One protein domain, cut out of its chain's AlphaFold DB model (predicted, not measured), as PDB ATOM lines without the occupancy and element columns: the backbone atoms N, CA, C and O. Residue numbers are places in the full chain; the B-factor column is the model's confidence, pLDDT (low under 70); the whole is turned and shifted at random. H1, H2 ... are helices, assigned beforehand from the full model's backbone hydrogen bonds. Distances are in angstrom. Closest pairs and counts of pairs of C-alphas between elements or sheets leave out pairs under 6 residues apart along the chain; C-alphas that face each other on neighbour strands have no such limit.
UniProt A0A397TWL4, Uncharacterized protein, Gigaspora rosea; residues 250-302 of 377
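What this domain is: This is residues 250 to 302 of the 377 residues of an uncharacterized protein of Gigaspora rosea (UniProt A0A397TWL4). Four short helices stand as two pairs: H1 and H4 side by side, and opposite them H2 and H3, more loosely paired, with H2 crossing H1. The 53 printed residues hold H1, H2, H3 and H4 in that order, with no named strand: all helix. The whole is compact, radius of gyration of the C-alphas 9.7 A, and rounded, spanning 25 by 19 by 19 A.

How they stand to each other: Start at H1, residues 251 to 259; it touches H2, residues 267 to 273, about perpendicular at 90 degrees, closest at C-alphas 251 and 270, 7.1 A. H3, residues 280 to 286, is close to H2 but not clearly touching, closest at C-alphas 273 and 282, 7.0 A. H4, residues 293 to 301, touches H1 at a shallow tilt of 32 degrees, opposite ways, closest at C-alphas 257 and 294, 5.4 A. H1 and H3 are apart. In H1, H2, H3 and H4 every O i to N i+4 pair is within hydrogen-bond range.

Where its parts are: Find C-alpha 251 at (146.475, 171.363, 177.223); H1 runs 12.1 A from there. H2 measures 9.8 A and H3 10.2 A. H4 runs 12.0 A to C-alpha 301 at (155.348, 178.782, 180.945).

The domain as a whole: The printed part has no cut, and its three links are short. Look for low confidence at residues 290 to 291, under 70.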
ATOM      1  N   ASP A 250     149.332 170.882 180.539       95.00
ATOM      2  CA  ASP A 250     148.491 172.071 180.372       95.00
ATOM      3  C   ASP A 250     148.100 172.177 178.898       95.00
ATOM      4  O   ASP A 250     148.812 172.726 178.057       95.00
ATOM      5  N   VAL A 251     146.984 171.524 178.586       96.00
ATOM      6  CA  VAL A 251     146.475 171.363 177.223       96.00
ATOM      7  C   VAL A 251     146.067 172.710 176.626       96.00
ATOM      8  O   VAL A 251     146.258 172.927 175.432       96.00
ATOM      9  N   GLU A 252     145.533 173.618 177.443       95.38
ATOM     10  CA  GLU A 252     145.068 174.925 176.978       95.38
ATOM     11  C   GLU A 252     146.246 175.854 176.690       95.38
ATOM     12  O   GLU A 252     146.295 176.450 175.613       95.38
ATOM     13  N   LEU A 253     147.257 175.892 177.568       94.75
ATOM     14  CA  LEU A 253     148.501 176.609 177.283       94.75
ATOM     15  C   LEU A 253     149.185 176.059 176.024       94.75
ATOM     16  O   LEU A 253     149.652 176.836 175.192       94.75
ATOM     17  N   ALA A 254     149.234 174.732 175.864       96.19
ATOM     18  CA  ALA A 254     149.813 174.103 174.682       96.19
ATOM     19  C   ALA A 254     149.104 174.551 173.396       96.19
ATOM     20  O   ALA A 254     149.777 174.984 172.463       96.19
ATOM     21  N   LYS A 255     147.764 174.511 173.353       96.19
ATOM     22  CA  LYS A 255     146.986 175.023 172.211       96.19
ATOM     23  C   LYS A 255     147.300 176.487 171.937       96.19
ATOM     24  O   LYS A 255     147.638 176.816 170.808       96.19
ATOM     25  N   GLN A 256     147.273 177.332 172.968       94.75
ATOM     26  CA  GLN A 256     147.520 178.766 172.826       94.75
ATOM     27  C   GLN A 256     148.882 179.055 172.176       94.75
ATOM     28  O   GLN A 256     148.964 179.861 171.251       94.75
ATOM     29  N   VAL A 257     149.960 178.404 172.630       93.88
ATOM     30  CA  VAL A 257     151.298 178.660 172.067       93.88
ATOM     31  C   VAL A 257     151.503 178.040 170.685       93.88
ATOM     32  O   VAL A 257     152.325 178.550 169.926       93.88
ATOM     33  N   LEU A 258     150.788 176.955 170.365       94.69
ATOM     34  CA  LEU A 258     150.806 176.311 169.048       94.69
ATOM     35  C   LEU A 258     150.024 177.137 168.020       94.69
ATOM     36  O   LEU A 258     150.512 177.345 166.912       94.69
ATOM     37  N   GLU A 259     148.864 177.675 168.402       93.88
ATOM     38  CA  GLU A 259     148.049 178.569 167.572       93.88
ATOM     39  C   GLU A 259     148.810 179.843 167.189       93.88
ATOM     40  O   GLU A 259     148.728 180.283 166.044       93.88
ATOM     41  N   GLN A 260     149.616 180.393 168.106       91.81
ATOM     42  CA  GLN A 260     150.504 181.533 167.830       91.81
ATOM     43  C   GLN A 260     151.552 181.246 166.743       91.81
ATOM     44  O   GLN A 260     151.989 182.176 166.075       91.81
ATOM     45  N   GLU A 261     151.930 179.980 166.547       90.25
ATOM     46  CA  GLU A 261     152.839 179.534 165.477       90.25
ATOM     47  C   GLU A 261     152.085 178.965 164.260       90.25
ATOM     48  O   GLU A 261     152.690 178.386 163.361       90.25
ATOM     49  N   GLY A 262     150.751 179.072 164.221       93.00
ATOM     50  CA  GLY A 262     149.938 178.497 163.146       93.00
ATOM     51  C   GLY A 262     149.939 176.962 163.110       93.00
ATOM     52  O   GLY A 262     149.619 176.369 162.080       93.00
ATOM     53  N   VAL A 263     150.293 176.302 164.219       94.50
ATOM     54  CA  VAL A 263     150.324 174.840 164.336       94.50
ATOM     55  C   VAL A 263     149.021 174.337 164.947       94.50
ATOM     56  O   VAL A 263     148.624 174.734 166.038       94.50
ATOM     57  N   THR A 264     148.369 173.388 164.275       95.38
ATOM     58  CA  THR A 264     147.213 172.661 164.817       95.38
ATOM     59  C   THR A 264     147.554 171.184 164.961       95.38
ATOM     60  O   THR A 264     147.931 170.518 163.993       95.38
ATOM     61  N   LEU A 265     147.415 170.665 166.181       95.81
ATOM     62  CA  LEU A 265     147.641 169.258 166.500       95.81
ATOM     63  C   LEU A 265     146.313 168.504 166.591       95.81
ATOM     64  O   LEU A 265     145.309 169.038 167.063       95.81
ATOM     65  N   THR A 266     146.313 167.232 166.190       96.88
ATOM     66  CA  THR A 266     145.208 166.326 166.535       96.88
ATOM     67  C   THR A 266     145.166 166.076 168.047       96.88
ATOM     68  O   THR A 266     146.152 166.291 168.750       96.88
ATOM     69  N   HIS A 267     144.047 165.561 168.569       95.94
ATOM     70  CA  HIS A 267     143.919 165.250 170.000       95.94
ATOM     71  C   HIS A 267     145.054 164.346 170.522       95.94
ATOM     72  O   HIS A 267     145.647 164.636 171.556       95.94
ATOM     73  N   TYR A 268     145.407 163.291 169.782       97.12
ATOM     74  CA  TYR A 268     146.483 162.371 170.170       97.12
ATOM     75  C   TYR A 268     147.870 163.016 170.116       97.12
ATOM     76  O   TYR A 268     148.702 162.757 170.980       97.12
ATOM     77  N   GLU A 269     148.114 163.878 169.130       97.19
ATOM     78  CA  GLU A 269     149.363 164.636 169.054       97.19
ATOM     79  C   GLU A 269     149.462 165.644 170.199       97.19
ATOM     80  O   GLU A 269     150.529 165.807 170.776       97.19
ATOM     81  N   LEU A 270     148.355 166.264 170.603       97.00
ATOM     82  CA  LEU A 270     148.346 167.171 171.743       97.00
ATOM     83  C   LEU A 270     148.657 166.445 173.060       97.00
ATOM     84  O   LEU A 270     149.417 166.965 173.871       97.00
ATOM     85  N   LEU A 271     148.137 165.226 173.252       95.94
ATOM     86  CA  LEU A 271     148.478 164.386 174.407       95.94
ATOM     87  C   LEU A 271     149.953 163.964 174.418       95.94
ATOM     88  O   LEU A 271     150.567 163.919 175.481       95.94
ATOM     89  N   GLU A 272     150.534 163.670 173.254       95.25
ATOM     90  CA  GLU A 272     151.974 163.413 173.136       95.25
ATOM     91  C   GLU A 272     152.791 164.677 173.444       95.25
ATOM     92  O   GLU A 272     153.787 164.593 174.157       95.25
ATOM     93  N   TYR A 273     152.346 165.845 172.972       95.31
ATOM     94  CA  TYR A 273     153.019 167.133 173.160       95.31
ATOM     95  C   TYR A 273     153.144 167.540 174.635       95.31
ATOM     96  O   TYR A 273     154.212 167.973 175.063       95.31
ATOM     97  N   VAL A 274     152.071 167.377 175.417       95.25
ATOM     98  CA  VAL A 274     152.049 167.688 176.864       95.25
ATOM     99  C   VAL A 274     152.462 166.502 177.744       95.25
ATOM    100  O   VAL A 274     152.408 166.581 178.973       95.25
ATOM    101  N   GLY A 275     152.808 165.378 177.118       93.12
ATOM    102  CA  GLY A 275     153.045 164.112 177.788       93.12
ATOM    103  C   GLY A 275     154.357 164.061 178.581       93.12
ATOM    104  O   GLY A 275     155.209 164.944 178.500       93.12
ATOM    105  N   PRO A 276     154.581 162.969 179.332       90.94
ATOM    106  CA  PRO A 276     155.760 162.794 180.180       90.94
ATOM    107  C   PRO A 276     157.031 162.423 179.397       90.94
ATOM    108  O   PRO A 276     158.031 162.038 180.000       90.94
ATOM    109  N   LYS A 277     157.014 162.450 178.066       92.44
ATOM    110  CA  LYS A 277     158.188 162.181 177.229       92.44
ATOM    111  C   LYS A 277     158.436 163.394 176.354       92.44
ATOM    112  O   LYS A 277     157.487 164.031 175.915       92.44
ATOM    113  N   TYR A 278     159.704 163.667 176.065       91.50
ATOM    114  CA  TYR A 278     160.052 164.716 175.120       91.50
ATOM    115  C   TYR A 278     159.431 164.391 173.747       91.50
ATOM    116  O   TYR A 278     159.696 163.304 173.217       91.50
ATOM    117  N   PRO A 279     158.605 165.276 173.161       93.50
ATOM    118  CA  PRO A 279     157.807 164.960 171.981       93.50
ATOM    119  C   PRO A 279     158.620 165.107 170.685       93.50
ATOM    120  O   PRO A 279     158.211 165.805 169.760       93.50
ATOM    121  N   THR A 280     159.781 164.441 170.591       93.12
ATOM    122  CA  THR A 280     160.741 164.563 169.471       93.12
ATOM    123  C   THR A 280     160.069 164.466 168.105       93.12
ATOM    124  O   THR A 280     160.379 165.235 167.200       93.12
ATOM    125  N   ARG A 281     159.129 163.527 167.954       94.88
ATOM    126  CA  ARG A 281     158.413 163.294 166.698       94.88
ATOM    127  C   ARG A 281     157.599 164.517 166.274       94.88
ATOM    128  O   ARG A 281     157.623 164.869 165.100       94.88
ATOM    129  N   LEU A 282     156.889 165.150 167.208       94.38
ATOM    130  CA  LEU A 282     156.098 166.351 166.937       94.38
ATOM    131  C   LEU A 282     156.985 167.558 166.695       94.38
ATOM    132  O   LEU A 282     156.716 168.314 165.767       94.38
ATOM    133  N   ILE A 283     158.061 167.692 167.476       92.38
ATOM    134  CA  ILE A 283     159.035 168.764 167.277       92.38
ATOM    135  C   ILE A 283     159.591 168.707 165.854       92.38
ATOM    136  O   ILE A 283     159.452 169.666 165.110       92.38
ATOM    137  N   ASN A 284     160.084 167.547 165.424       91.25
ATOM    138  CA  ASN A 284     160.640 167.378 164.082       91.25
ATOM    139  C   ASN A 284     159.595 167.495 162.959       91.25
ATOM    140  O   ASN A 284     159.955 167.762 161.816       91.25
ATOM    141  N   LYS A 285     158.313 167.232 163.251       93.38
ATOM    142  CA  LYS A 285     157.229 167.299 162.261       93.38
ATOM    143  C   LYS A 285     156.774 168.734 162.001       93.38
ATOM    144  O   LYS A 285     156.466 169.058 160.859       93.38
ATOM    145  N   TYR A 286     156.670 169.550 163.049       91.19
ATOM    146  CA  TYR A 286     156.028 170.867 162.982       91.19
ATOM    147  C   TYR A 286     157.003 172.042 163.051       91.19
ATOM    148  O   TYR A 286     156.629 173.145 162.669       91.19
ATOM    149  N   PHE A 287     158.236 171.814 163.494       88.12
ATOM    150  CA  PHE A 287     159.233 172.859 163.680       88.12
ATOM    151  C   PHE A 287     160.482 172.551 162.851       88.12
ATOM    152  O   PHE A 287     160.980 171.423 162.853       88.12
ATOM    153  N   ALA A 288     160.975 173.543 162.108       77.00
ATOM    154  CA  ALA A 288     162.146 173.398 161.250       77.00
ATOM    155  C   ALA A 288     163.416 173.895 161.960       77.00
ATOM    156  O   ALA A 288     163.449 174.997 162.504       77.00
ATOM    157  N   GLY A 289     164.490 173.102 161.904       72.62
ATOM    158  CA  GLY A 289     165.780 173.459 162.501       72.62
ATOM    159  C   GLY A 289     165.739 173.515 164.033       72.62
ATOM    160  O   GLY A 289     165.128 172.662 164.677       72.62
ATOM    161  N   ASP A 290     166.405 174.517 164.606       63.50
ATOM    162  CA  ASP A 290     166.469 174.738 166.058       63.50
ATOM    163  C   ASP A 290     165.293 175.563 166.601       63.50
ATOM    164  O   ASP A 290     165.216 175.798 167.811       63.50
ATOM    165  N   ASP A 291     164.367 175.995 165.738       67.00
ATOM    166  CA  ASP A 291     163.224 176.815 166.133       67.00
ATOM    167  C   ASP A 291     162.156 175.980 166.842       67.00
ATOM    168  O   ASP A 291     161.105 175.642 166.313       67.00
ATOM    169  N   LYS A 292     162.435 175.640 168.096       78.38
ATOM    170  CA  LYS A 292     161.502 174.966 168.999       78.38
ATOM    171  C   LYS A 292     160.623 175.982 169.728       78.38
ATOM    172  O   LYS A 292     160.239 175.721 170.868       78.38
ATOM    173  N   GLY A 293     160.340 177.138 169.117       81.56
ATOM    174  CA  GLY A 293     159.736 178.307 169.754       81.56
ATOM    175  C   GLY A 293     158.503 177.981 170.594       81.56
ATOM    176  O   GLY A 293     158.508 178.228 171.800       81.56
ATOM    177  N   ALA A 294     157.477 177.346 170.012       87.75
ATOM    178  CA  ALA A 294     156.257 177.012 170.756       87.75
ATOM    179  C   ALA A 294     156.490 176.001 171.886       87.75
ATOM    180  O   ALA A 294     155.935 176.176 172.968       87.75
ATOM    181  N   TYR A 295     157.313 174.968 171.680       91.56
ATOM    182  CA  TYR A 295     157.574 173.983 172.736       91.56
ATOM    183  C   TYR A 295     158.434 174.553 173.857       91.56
ATOM    184  O   TYR A 295     158.163 174.306 175.032       91.56
ATOM    185  N   SER A 296     159.426 175.370 173.513       89.19
ATOM    186  CA  SER A 296     160.213 176.123 174.483       89.19
ATOM    187  C   SER A 296     159.316 177.071 175.277       89.19
ATOM    188  O   SER A 296     159.359 177.046 176.498       89.19
ATOM    189  N   ARG A 297     158.409 177.824 174.633       90.00
ATOM    190  CA  ARG A 297     157.431 178.679 175.336       90.00
ATOM    191  C   ARG A 297     156.470 177.877 176.213       90.00
ATOM    192  O   ARG A 297     156.267 178.249 177.364       90.00
ATOM    193  N   TYR A 298     155.932 176.764 175.713       93.81
ATOM    194  CA  TYR A 298     155.072 175.866 176.488       93.81
ATOM    195  C   TYR A 298     155.782 175.386 177.753       93.81
ATOM    196  O   TYR A 298     155.323 175.626 178.867       93.81
ATOM    197  N   THR A 299     156.934 174.737 177.577       92.00
ATOM    198  CA  THR A 299     157.706 174.194 178.690       92.00
ATOM    199  C   THR A 299     158.203 175.306 179.605       92.00
ATOM    200  O   THR A 299     158.174 175.131 180.813       92.00
ATOM    201  N   LYS A 300     158.545 176.493 179.100       90.25
ATOM    202  CA  LYS A 300     158.880 177.674 179.907       90.25
ATOM    203  C   LYS A 300     157.736 178.146 180.795       90.25
ATOM    204  O   LYS A 300     158.008 178.561 181.921       90.25
ATOM    205  N   ASP A 301     156.501 178.140 180.299       91.12
ATOM    206  CA  ASP A 301     155.348 178.782 180.945       91.12
ATOM    207  C   ASP A 301     154.480 177.838 181.782       91.12
ATOM    208  O   ASP A 301     153.811 178.305 182.714       91.12
ATOM    209  N   VAL A 302     154.531 176.534 181.505       93.75
ATOM    210  CA  VAL A 302     153.760 175.524 182.234       93.75
ATOM    211  C   VAL A 302     154.114 175.511 183.722       93.75
ATOM    212  O   VAL A 302     155.234 175.832 184.144       93.75
TER     213      VAL A 302